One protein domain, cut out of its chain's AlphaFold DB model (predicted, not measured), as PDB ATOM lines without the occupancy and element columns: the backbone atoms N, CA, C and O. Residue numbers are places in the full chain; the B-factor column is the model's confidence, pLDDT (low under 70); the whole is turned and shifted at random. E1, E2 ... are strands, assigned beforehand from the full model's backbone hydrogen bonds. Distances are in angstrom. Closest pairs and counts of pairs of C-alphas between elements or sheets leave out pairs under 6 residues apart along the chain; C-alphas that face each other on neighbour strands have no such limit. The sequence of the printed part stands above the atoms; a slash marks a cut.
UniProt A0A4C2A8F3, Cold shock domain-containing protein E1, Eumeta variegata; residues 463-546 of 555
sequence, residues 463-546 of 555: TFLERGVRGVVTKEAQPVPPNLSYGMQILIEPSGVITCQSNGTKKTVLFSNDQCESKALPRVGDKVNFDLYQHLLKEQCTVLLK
ATOM      1  N   THR A 463     141.857 205.781 192.760       80.62
ATOM      2  CA  THR A 463     141.909 204.483 193.434       80.62
ATOM      3  C   THR A 463     142.177 203.399 192.409       80.62
ATOM      4  O   THR A 463     141.483 203.298 191.401       80.62
ATOM      5  N   PHE A 464     143.177 202.567 192.665       80.06
ATOM      6  CA  PHE A 464     143.459 201.404 191.836       80.06
ATOM      7  C   PHE A 464     142.297 200.397 191.904       80.06
ATOM      8  O   PHE A 464     141.898 199.986 192.994       80.06
ATOM      9  N   LEU A 465     141.765 199.995 190.746       82.75
ATOM     10  CA  LEU A 465     140.673 199.024 190.647       82.75
ATOM     11  C   LEU A 465     141.176 197.627 190.270       82.75
ATOM     12  O   LEU A 465     140.892 196.660 190.973       82.75
ATOM     13  N   GLU A 466     141.886 197.501 189.145       81.88
ATOM     14  CA  GLU A 466     142.221 196.194 188.562       81.88
ATOM     15  C   GLU A 466     143.523 196.256 187.743       81.88
ATOM     16  O   GLU A 466     143.777 197.236 187.041       81.88
ATOM     17  N   ARG A 467     144.370 195.216 187.831       84.12
ATOM     18  CA  ARG A 467     145.663 195.125 187.119       84.12
ATOM     19  C   ARG A 467     145.494 194.280 185.866       84.12
ATOM     20  O   ARG A 467     144.924 193.197 185.947       84.12
ATOM     21  N   GLY A 468     146.098 194.708 184.763       81.88
ATOM     22  CA  GLY A 468     146.213 193.879 183.561       81.88
ATOM     23  C   GLY A 468     144.877 193.602 182.860       81.88
ATOM     24  O   GLY A 468     144.633 192.491 182.379       81.88
ATOM     25  N   VAL A 469     143.990 194.596 182.835       85.00
ATOM     26  CA  VAL A 469     142.728 194.540 182.102       85.00
ATOM     27  C   VAL A 469     143.027 194.575 180.609       85.00
ATOM     28  O   VAL A 469     143.722 195.459 180.114       85.00
ATOM     29  N   ARG A 470     142.455 193.623 179.867       86.56
ATOM     30  CA  ARG A 470     142.545 193.590 178.404       86.56
ATOM     31  C   ARG A 470     141.339 194.279 177.782       86.56
ATOM     32  O   ARG A 470     140.194 194.010 178.155       86.56
ATOM     33  N   GLY A 471     141.588 195.132 176.799       87.38
ATOM     34  CA  GLY A 471     140.547 195.816 176.041       87.38
ATOM     35  C   GLY A 471     140.952 196.057 174.596       87.38
ATOM     36  O   GLY A 471     142.068 195.749 174.189       87.38
ATOM     37  N   VAL A 472     140.015 196.592 173.821       88.56
ATOM     38  CA  VAL A 472     140.226 196.980 172.426       88.56
ATOM     39  C   VAL A 472     139.970 198.469 172.291       88.56
ATOM     40  O   VAL A 472     138.954 198.978 172.772       88.56
ATOM     41  N   VAL A 473     140.883 199.166 171.628       87.88
ATOM     42  CA  VAL A 473     140.763 200.599 171.358       87.88
ATOM     43  C   VAL A 473     139.667 200.798 170.314       87.88
ATOM     44  O   VAL A 473     139.764 200.317 169.189       87.88
ATOM     45  N   THR A 474     138.596 201.494 170.683       87.25
ATOM     46  CA  THR A 474     137.466 201.789 169.789       87.25
ATOM     47  C   THR A 474     137.488 203.219 169.268       87.25
ATOM     48  O   THR A 474     136.857 203.506 168.250       87.25
ATOM     49  N   LYS A 475     138.233 204.114 169.924       86.50
ATOM     50  CA  LYS A 475     138.482 205.485 169.469       86.50
ATOM     51  C   LYS A 475     139.902 205.899 169.844       86.50
ATOM     52  O   LYS A 475     140.302 205.737 170.992       86.50
ATOM     53  N   GLU A 476     140.638 206.463 168.896       84.69
ATOM     54  CA  GLU A 476     141.967 207.033 169.140       84.69
ATOM     55  C   GLU A 476     141.889 208.348 169.927       84.69
ATOM     56  O   GLU A 476     140.981 209.160 169.722       84.69
ATOM     57  N   ALA A 477     142.866 208.563 170.810       79.75
ATOM     58  CA  ALA A 477     143.051 209.832 171.501       79.75
ATOM     59  C   ALA A 477     143.617 210.874 170.525       79.75
ATOM     60  O   ALA A 477     144.646 210.665 169.879       79.75
ATOM     61  N   GLN A 478     142.936 212.010 170.400       72.75
ATOM     62  CA  GLN A 478     143.341 213.065 169.471       72.75
ATOM     63  C   GLN A 478     144.491 213.880 170.090       72.75
ATOM     64  O   GLN A 478     144.373 214.317 171.238       72.75
ATOM     65  N   PRO A 479     145.603 214.125 169.372       61.53
ATOM     66  CA  PRO A 479     146.655 215.006 169.864       61.53
ATOM     67  C   PRO A 479     146.112 216.431 169.986       61.53
ATOM     68  O   PRO A 479     145.611 216.996 169.012       61.53
ATOM     69  N   VAL A 480     146.201 217.024 171.179       59.47
ATOM     70  CA  VAL A 480     145.713 218.394 171.370       59.47
ATOM     71  C   VAL A 480     146.723 219.387 170.784       59.47
ATOM     72  O   VAL A 480     147.904 219.316 171.134       59.47
ATOM     73  N   PRO A 481     146.308 220.316 169.901       58.38
ATOM     74  CA  PRO A 481     147.215 221.313 169.344       58.38
ATOM     75  C   PRO A 481     147.797 222.220 170.443       58.38
ATOM     76  O   PRO A 481     147.045 222.685 171.301       58.38
ATOM     77  N   PRO A 482     149.096 222.570 170.393       56.34
ATOM     78  CA  PRO A 482     149.761 223.356 171.440       56.34
ATOM     79  C   PRO A 482     149.273 224.815 171.570       56.34
ATOM     80  O   PRO A 482     149.678 225.504 172.499       56.34
ATOM     81  N   ASN A 483     148.409 225.292 170.665       54.28
ATOM     82  CA  ASN A 483     147.972 226.693 170.576       54.28
ATOM     83  C   ASN A 483     146.522 226.946 171.044       54.28
ATOM     84  O   ASN A 483     145.989 228.025 170.784       54.28
ATOM     85  N   LEU A 484     145.849 225.985 171.692       51.41
ATOM     86  CA  LEU A 484     144.497 226.220 172.216       51.41
ATOM     87  C   LEU A 484     144.520 226.958 173.563       51.41
ATOM     88  O   LEU A 484     145.342 226.698 174.438       51.41
ATOM     89  N   SER A 485     143.574 227.881 173.741       47.06
ATOM     90  CA  SER A 485     143.356 228.560 175.018       47.06
ATOM     91  C   SER A 485     142.834 227.573 176.072       47.06
ATOM     92  O   SER A 485     142.004 226.713 175.775       47.06
ATOM     93  N   TYR A 486     143.274 227.730 177.326       50.03
ATOM     94  CA  TYR A 486     142.938 226.834 178.449       50.03
ATOM     95  C   TYR A 486     141.419 226.622 178.633       50.03
ATOM     96  O   TYR A 486     140.990 225.570 179.086       50.03
ATOM     97  N   GLY A 487     140.589 227.596 178.228       47.41
ATOM     98  CA  GLY A 487     139.124 227.495 178.259       47.41
ATOM     99  C   GLY A 487     138.496 226.657 177.132       47.41
ATOM    100  O   GLY A 487     137.430 226.088 177.338       47.41
ATOM    101  N   MET A 488     139.139 226.541 175.963       44.16
ATOM    102  CA  MET A 488     138.689 225.662 174.865       44.16
ATOM    103  C   MET A 488     139.237 224.236 174.999       44.16
ATOM    104  O   MET A 488     138.618 223.296 174.509       44.16
ATOM    105  N   GLN A 489     140.347 224.062 175.724       46.78
ATOM    106  CA  GLN A 489     140.910 222.758 176.087       46.78
ATOM    107  C   GLN A 489     139.938 221.904 176.930       46.78
ATOM    108  O   GLN A 489     139.991 220.683 176.873       46.78
ATOM    109  N   ILE A 490     139.047 222.544 177.700       43.84
ATOM    110  CA  ILE A 490     138.075 221.886 178.595       43.84
ATOM    111  C   ILE A 490     136.849 221.351 177.827       43.84
ATOM    112  O   ILE A 490     136.195 220.424 178.289       43.84
ATOM    113  N   LEU A 491     136.530 221.915 176.654       41.09
ATOM    114  CA  LEU A 491     135.352 221.538 175.851       41.09
ATOM    115  C   LEU A 491     135.613 220.389 174.867       41.09
ATOM    116  O   LEU A 491     134.669 219.805 174.339       41.09
ATOM    117  N   ILE A 492     136.879 220.073 174.605       46.06
ATOM    118  CA  ILE A 492     137.281 218.952 173.760       46.06
ATOM    119  C   ILE A 492     137.719 217.853 174.717       46.06
ATOM    120  O   ILE A 492     138.785 217.978 175.299       46.06
ATOM    121  N   GLU A 493     136.930 216.791 174.889       51.66
ATOM    122  CA  GLU A 493     137.425 215.561 175.519       51.66
ATOM    123  C   GLU A 493     138.361 214.867 174.513       51.66
ATOM    124  O   GLU A 493     137.879 214.166 173.613       51.66
ATOM    125  N   PRO A 494     139.696 215.055 174.583       54.25
ATOM    126  CA  PRO A 494     140.636 214.507 173.609       54.25
ATOM    127  C   PRO A 494     140.969 213.049 173.953       54.25
ATOM    128  O   PRO A 494     141.997 212.514 173.542       54.25
ATOM    129  N   SER A 495     140.101 212.410 174.733       67.50
ATOM    130  CA  SER A 495     140.276 211.072 175.243       67.50
ATOM    131  C   SER A 495     139.899 210.046 174.180       67.50
ATOM    132  O   SER A 495     138.818 210.078 173.574       67.50
ATOM    133  N   GLY A 496     140.823 209.121 173.960       80.56
ATOM    134  CA  GLY A 496     140.557 207.868 173.286       80.56
ATOM    135  C   GLY A 496     139.653 206.992 174.148       80.56
ATOM    136  O   GLY A 496     139.408 207.263 175.325       80.56
ATOM    137  N   VAL A 497     139.115 205.943 173.539       84.81
ATOM    138  CA  VAL A 497     138.153 205.039 174.167       84.81
ATOM    139  C   VAL A 497     138.652 203.611 174.028       84.81
ATOM    140  O   VAL A 497     138.944 203.160 172.920       84.81
ATOM    141  N   ILE A 498     138.702 202.891 175.145       86.88
ATOM    142  CA  ILE A 498     138.970 201.455 175.198       86.88
ATOM    143  C   ILE A 498     137.704 200.749 175.673       86.88
ATOM    144  O   ILE A 498     137.109 201.111 176.686       86.88
ATOM    145  N   THR A 499     137.284 199.721 174.943       86.56
ATOM    146  CA  THR A 499     136.205 198.825 175.371       86.56
ATOM    147  C   THR A 499     136.813 197.552 175.941       86.56
ATOM    148  O   THR A 499     137.545 196.848 175.247       86.56
ATOM    149  N   CYS A 500     136.501 197.233 177.193       85.56
ATOM    150  CA  CYS A 500     136.927 196.005 177.860       85.56
ATOM    151  C   CYS A 500     135.721 195.200 178.354       85.56
ATOM    152  O   CYS A 500     134.592 195.692 178.413       85.56
ATOM    153  N   GLN A 501     135.940 193.930 178.685       78.88
ATOM    154  CA  GLN A 501     134.909 193.064 179.249       78.88
ATOM    155  C   GLN A 501     135.352 192.630 180.645       78.88
ATOM    156  O   GLN A 501     136.356 191.941 180.785       78.88
ATOM    157  N   SER A 502     134.607 193.043 181.669       66.56
ATOM    158  CA  SER A 502     134.868 192.709 183.076       66.56
ATOM    159  C   SER A 502     133.579 192.138 183.675       66.56
ATOM    160  O   SER A 502     132.507 192.733 183.540       66.56
ATOM    161  N   ASN A 503     133.658 190.940 184.265       63.78
ATOM    162  CA  ASN A 503     132.529 190.189 184.846       63.78
ATOM    163  C   ASN A 503     131.334 189.957 183.895       63.78
ATOM    164  O   ASN A 503     130.180 189.992 184.313       63.78
ATOM    165  N   GLY A 504     131.592 189.737 182.602       65.00
ATOM    166  CA  GLY A 504     130.552 189.492 181.591       65.00
ATOM    167  C   GLY A 504     129.894 190.754 181.018       65.00
ATOM    168  O   GLY A 504     129.267 190.677 179.963       65.00
ATOM    169  N   THR A 505     130.119 191.924 181.624       74.25
ATOM    170  CA  THR A 505     129.595 193.217 181.161       74.25
ATOM    171  C   THR A 505     130.657 193.967 180.357       74.25
ATOM    172  O   THR A 505     131.819 194.057 180.763       74.25
ATOM    173  N   LYS A 506     130.271 194.522 179.202       80.12
ATOM    174  CA  LYS A 506     131.136 195.432 178.436       80.12
ATOM    175  C   LYS A 506     131.248 196.765 179.178       80.12
ATOM    176  O   LYS A 506     130.226 197.370 179.492       80.12
ATOM    177  N   LYS A 507     132.472 197.213 179.439       80.19
ATOM    178  CA  LYS A 507     132.791 198.515 180.031       80.19
ATOM    179  C   LYS A 507     133.568 199.356 179.025       80.19
ATOM    180  O   LYS A 507     134.381 198.835 178.264       80.19
ATOM    181  N   THR A 508     133.315 200.653 179.055       82.94
ATOM    182  CA  THR A 508     133.980 201.638 178.204       82.94
ATOM    183  C   THR A 508     134.791 202.559 179.098       82.94
ATOM    184  O   THR A 508     134.251 203.101 180.059       82.94
ATOM    185  N   VAL A 509     136.079 202.709 178.801       84.25
ATOM    186  CA  VAL A 509     137.026 203.482 179.607       84.25
ATOM    187  C   VAL A 509     137.702 204.525 178.727       84.25
ATOM    188  O   VAL A 509     138.003 204.259 177.562       84.25
ATOM    189  N   LEU A 510     137.904 205.720 179.276       82.81
ATOM    190  CA  LEU A 510     138.567 206.825 178.593       82.81
ATOM    191  C   LEU A 510     140.071 206.786 178.872       82.81
ATOM    192  O   LEU A 510     140.490 206.445 179.977       82.81
ATOM    193  N   PHE A 511     140.875 207.147 177.875       79.81
ATOM    194  CA  PHE A 511     142.324 207.271 178.026       79.81
ATOM    195  C   PHE A 511     142.871 208.485 177.285       79.81
ATOM    196  O   PHE A 511     142.309 208.908 176.274       79.81
ATOM    197  N   SER A 512     143.991 209.014 177.757       75.94
ATOM    198  CA  SER A 512     144.707 210.128 177.132       75.94
ATOM    199  C   SER A 512     146.122 209.712 176.710       75.94
ATOM    200  O   SER A 512     146.664 208.713 177.181       75.94
ATOM    201  N   ASN A 513     146.737 210.462 175.790       73.44
ATOM    202  CA  ASN A 513     148.061 210.121 175.245       73.44
ATOM    203  C   ASN A 513     149.194 210.181 176.293       73.44
ATOM    204  O   ASN A 513     150.200 209.500 176.140       73.44
ATOM    205  N   ASP A 514     149.036 210.972 177.353       69.69
ATOM    206  CA  ASP A 514     149.956 211.080 178.495       69.69
ATOM    207  C   ASP A 514     149.918 209.861 179.434       69.69
ATOM    208  O   ASP A 514     150.831 209.670 180.232       69.69
ATOM    209  N   GLN A 515     148.899 209.010 179.302       71.19
ATOM    210  CA  GLN A 515     148.717 207.779 180.079       71.19
ATOM    211  C   GLN A 515     149.308 206.533 179.388       71.19
ATOM    212  O   GLN A 515     149.122 205.403 179.849       71.19
ATOM    213  N   CYS A 516     149.999 206.727 178.260       71.12
ATOM    214  CA  CYS A 516     150.676 205.675 177.507       71.12
ATOM    215  C   CYS A 516     152.152 205.585 177.919       71.12
ATOM    216  O   CYS A 516     152.912 206.521 177.681       71.12
ATOM    217  N   GLU A 517     152.597 204.446 178.467       69.88
ATOM    218  CA  GLU A 517     154.026 204.221 178.770       69.88
ATOM    219  C   GLU A 517     154.887 204.111 177.494       69.88
ATOM    220  O   GLU A 517     156.097 204.347 177.513       69.88
ATOM    221  N   SER A 518     154.268 203.765 176.361       66.94
ATOM    222  CA  SER A 518     154.932 203.634 175.062       66.94
ATOM    223  C   SER A 518     154.869 204.920 174.238       66.94
ATOM    224  O   SER A 518     153.856 205.614 174.198       66.94
ATOM    225  N   LYS A 519     155.936 205.189 173.471       63.84
ATOM    226  CA  LYS A 519     155.943 206.235 172.430       63.84
ATOM    227  C   LYS A 519     155.021 205.905 171.249       63.84
ATOM    228  O   LYS A 519     154.704 206.797 170.464       63.84
ATOM    229  N   ALA A 520     154.642 204.638 171.088       68.81
ATOM    230  CA  ALA A 520     153.662 204.219 170.098       68.81
ATOM    231  C   ALA A 520     152.255 204.415 170.674       68.81
ATOM    232  O   ALA A 520     151.881 203.753 171.641       68.81
ATOM    233  N   LEU A 521     151.496 205.340 170.086       77.25
ATOM    234  CA  LEU A 521     150.117 205.591 170.492       77.25
ATOM    235  C   LEU A 521     149.201 204.467 169.974       77.25
ATOM    236  O   LEU A 521     149.318 204.102 168.797       77.25
ATOM    237  N   PRO A 522     148.298 203.937 170.817       80.06
ATOM    238  CA  PRO A 522     147.358 202.888 170.434       80.06
ATOM    239  C   PRO A 522     146.386 203.366 169.351       80.06
ATOM    240  O   PRO A 522     145.846 204.471 169.437       80.06
ATOM    241  N   ARG A 523     146.137 202.514 168.354       82.88
ATOM    242  CA  ARG A 523     145.236 202.773 167.225       82.88
ATOM    243  C   ARG A 523     143.908 202.057 167.376       82.88
ATOM    244  O   ARG A 523     143.793 201.082 168.115       82.88
ATOM    245  N   VAL A 524     142.889 202.521 166.652       86.25
ATOM    246  CA  VAL A 524     141.588 201.841 166.623       86.25
ATOM    247  C   VAL A 524     141.772 200.393 166.160       86.25
ATOM    248  O   VAL A 524     142.335 200.140 165.099       86.25
ATOM    249  N   GLY A 525     141.260 199.449 166.948       82.31
ATOM    250  CA  GLY A 525     141.369 198.011 166.706       82.31
ATOM    251  C   GLY A 525     142.503 197.325 167.469       82.31
ATOM    252  O   GLY A 525     142.480 196.098 167.580       82.31
ATOM    253  N   ASP A 526     143.437 198.080 168.053       84.25
ATOM    254  CA  ASP A 526     144.528 197.497 168.830       84.25
ATOM    255  C   ASP A 526     144.001 196.872 170.122       84.25
ATOM    256  O   ASP A 526     143.182 197.456 170.847       84.25
ATOM    257  N   LYS A 527     144.495 195.668 170.422       84.38
ATOM    258  CA  LYS A 527     144.316 195.054 171.736       84.38
ATOM    259  C   LYS A 527     145.357 195.643 172.670       84.38
ATOM    260  O   LYS A 527     146.544 195.624 172.363       84.38
ATOM    261  N   VAL A 528     144.897 196.133 173.810       84.56
ATOM    262  CA  VAL A 528     145.740 196.793 174.801       84.56
ATOM    263  C   VAL A 528     145.553 196.164 176.169       84.56
ATOM    264  O   VAL A 528     144.459 195.711 176.521       84.56
ATOM    265  N   ASN A 529     146.634 196.165 176.941       84.88
ATOM    266  CA  ASN A 529     146.652 195.736 178.328       84.88
ATOM    267  C   ASN A 529     146.923 196.949 179.228       84.88
ATOM    268  O   ASN A 529     147.872 197.703 178.992       84.88
ATOM    269  N   PHE A 530     146.076 197.171 180.230       83.81
ATOM    270  CA  PHE A 530     146.134 198.371 181.060       83.81
ATOM    271  C   PHE A 530     145.731 198.113 182.508       83.81
ATOM    272  O   PHE A 530     144.969 197.198 182.816       83.81
ATOM    273  N   ASP A 531     146.228 198.956 183.404       84.38
ATOM    274  CA  ASP A 531     145.740 199.015 184.779       84.38
ATOM    275  C   ASP A 531     144.590 200.020 184.858       84.38
ATOM    276  O   ASP A 531     144.674 201.110 184.293       84.38
ATOM    277  N   LEU A 532     143.505 199.632 185.524       83.00
ATOM    278  CA  LEU A 532     142.300 200.434 185.675       83.00
ATOM    279  C   LEU A 532     142.350 201.189 187.004       83.00
ATOM    280  O   LEU A 532     142.487 200.575 188.064       83.00
ATOM    281  N   TYR A 533     142.175 202.502 186.942       79.31
ATOM    282  CA  TYR A 533     142.071 203.386 188.096       79.31
ATOM    283  C   TYR A 533     140.722 204.103 188.063       79.31
ATOM    284  O   TYR A 533     140.171 204.353 186.995       79.31
ATOM    285  N   GLN A 534     140.160 204.424 189.223       78.62
ATOM    286  CA  GLN A 534     138.953 205.235 189.349       78.62
ATOM    287  C   GLN A 534     139.311 206.581 189.949       78.62
ATOM    288  O   GLN A 534     139.776 206.649 191.085       78.62
ATOM    289  N   HIS A 535     139.048 207.657 189.216       75.94
ATOM    290  CA  HIS A 535     139.205 208.998 189.749       75.94
ATOM    291  C   HIS A 535     138.116 209.258 190.799       75.94
ATOM    292  O   HIS A 535     136.925 209.237 190.480       75.94
ATOM    293  N   LEU A 536     138.519 209.545 192.041       73.06
ATOM    294  CA  LEU A 536     137.616 209.641 193.199       73.06
ATOM    295  C   LEU A 536     136.542 210.727 193.040       73.06
ATOM    296  O   LEU A 536     135.420 210.560 193.500       73.06
ATOM    297  N   LEU A 537     136.875 211.818 192.349       69.12
ATOM    298  CA  LEU A 537     135.945 212.916 192.074       69.12
ATOM    299  C   LEU A 537     135.004 212.696 190.884       69.12
ATOM    300  O   LEU A 537     133.834 213.053 190.941       69.12
ATOM    301  N   LYS A 538     135.544 212.221 189.759       64.50
ATOM    302  CA  LYS A 538     134.835 212.252 188.473       64.50
ATOM    303  C   LYS A 538     133.991 211.003 188.245       64.50
ATOM    304  O   LYS A 538     133.313 210.926 187.228       64.50
ATOM    305  N   GLU A 539     134.139 209.991 189.106       59.28
ATOM    306  CA  GLU A 539     133.694 208.604 188.885       59.28
ATOM    307  C   GLU A 539     134.148 208.013 187.532       59.28
ATOM    308  O   GLU A 539     133.752 206.915 187.144       59.28
ATOM    309  N   GLN A 540     135.022 208.722 186.815       61.72
ATOM    310  CA  GLN A 540     135.596 208.313 185.551       61.72
ATOM    311  C   GLN A 540     136.739 207.352 185.836       61.72
ATOM    312  O   GLN A 540     137.593 207.600 186.691       61.72
ATOM    313  N   CYS A 541     136.747 206.248 185.100       64.81
ATOM    314  CA  CYS A 541     137.882 205.350 185.112       64.81
ATOM    315  C   CYS A 541     138.966 205.890 184.175       64.81
ATOM    316  O   CYS A 541     138.676 206.221 183.023       64.81
ATOM    317  N   THR A 542     140.191 205.964 184.675       69.06
ATOM    318  CA  THR A 542     141.408 206.246 183.915       69.06
ATOM    319  C   THR A 542     142.194 204.951 183.734       69.06
ATOM    320  O   THR A 542     141.965 203.952 184.427       69.06
ATOM    321  N   VAL A 543     143.089 204.929 182.750       74.00
ATOM    322  CA  VAL A 543     143.915 203.755 182.456       74.00
ATOM    323  C   VAL A 543     145.384 204.118 182.516       74.00
ATOM    324  O   VAL A 543     145.750 205.249 182.216       74.00
ATOM    325  N   LEU A 544     146.226 203.141 182.836       72.69
ATOM    326  CA  LEU A 544     147.662 203.198 182.579       72.69
ATOM    327  C   LEU A 544     148.013 202.085 181.591       72.69
ATOM    328  O   LEU A 544     147.916 200.902 181.932       72.69
ATOM    329  N   LEU A 545     148.369 202.457 180.359       72.50
ATOM    330  CA  LEU A 545     148.679 201.513 179.283       72.50
ATOM    331  C   LEU A 545     150.125 201.026 179.404       72.50
ATOM    332  O   LEU A 545     151.051 201.836 179.327       72.50
ATOM    333  N   LYS A 546     150.304 199.709 179.567       65.56
ATOM    334  CA  LYS A 546     151.612 199.092 179.825       65.56
ATOM    335  C   LYS A 546     152.410 198.814 178.559       65.56
ATOM    336  O   LYS A 546     151.852 198.485 177.515       65.56
TER     337      LYS A 546
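AT A GLANCE: This is residues 463 to 546 of the 555 residues of the protein "Cold shock domain-containing protein E1" of Eumeta variegata (UniProt A0A4C2A8F3). One strongly twisted sheet of five strands folds back on itself into a small, nearly closed barrel, with the edge strands E3 and E5 coming near each other at Phe 511 and Val 543. The long link from E1 to E2 reaches away from this body, and its residues 482 to 488 stick out. The printed part has 84 residues with no named helix and five named strands, E1 to E5 along the chain, in the sheet order E3, E2, E1, E4, E5, all antiparallel. The class is all strand, though 41 of the 84 residues are in named elements, under half. The whole is compact, with a radius of gyration of the C-alphas of 13.1 A and spans of 41 by 29 by 20 A.

HOW THE PARTS SIT: E1, residues 463 to 475, is the hinge of a folded sheet, one sheet bent back into two leaves that face each other: E3, residues 505 to 511, and E2, residues 496 to 502, face E4, residues 527 to 535, and E5, residues 541 to 545. E1 bends by 92 degrees at residue 468, and E4 by 56 degrees at residue 531. E1 and E4 are antiparallel at 132 degrees, with N 465 and O 532 2.8 A apart, within hydrogen-bond range. Within that range too are N 499 and O 472 of E2 and E1, 2.8 A, N 507 and O 500 of the hairpin E2 and E3, 2.8 A, and N 533 and O 542 of the hairpin E4 and E5, 2.9 A. E1, E2 and E3 form a meander, each strand the antiparallel neighbour of the one before; with E4 beside E1 they make a Greek key, four strands in a row with the first the antiparallel neighbour of the fourth. The closest C-alphas of E3 and E5, those of Phe 511 and Val 543, are 5.9 A apart, while E2 and E5 are apart.

IN THESE COORDINATES: E1 measures 24.2 A from C-alpha 463 at (141.909, 204.483, 193.434) to C-alpha 475; E4 measures 23.3 A, E3 19.2 A, E2 18.9 A and E5 12.9 A, ending at C-alpha 545 at (148.679, 201.513, 179.283).

THE WHOLE: The two C-alphas farthest apart, those of Asn 483 and Gly 504, are 42.5 A apart. The printed part has no cut; the links E1 to E2 and E3 to E4 are long. The mean pLDDT of the printed part is 72.5, and 32 residues are under 70, among them 479 to 495 and 537 to 542.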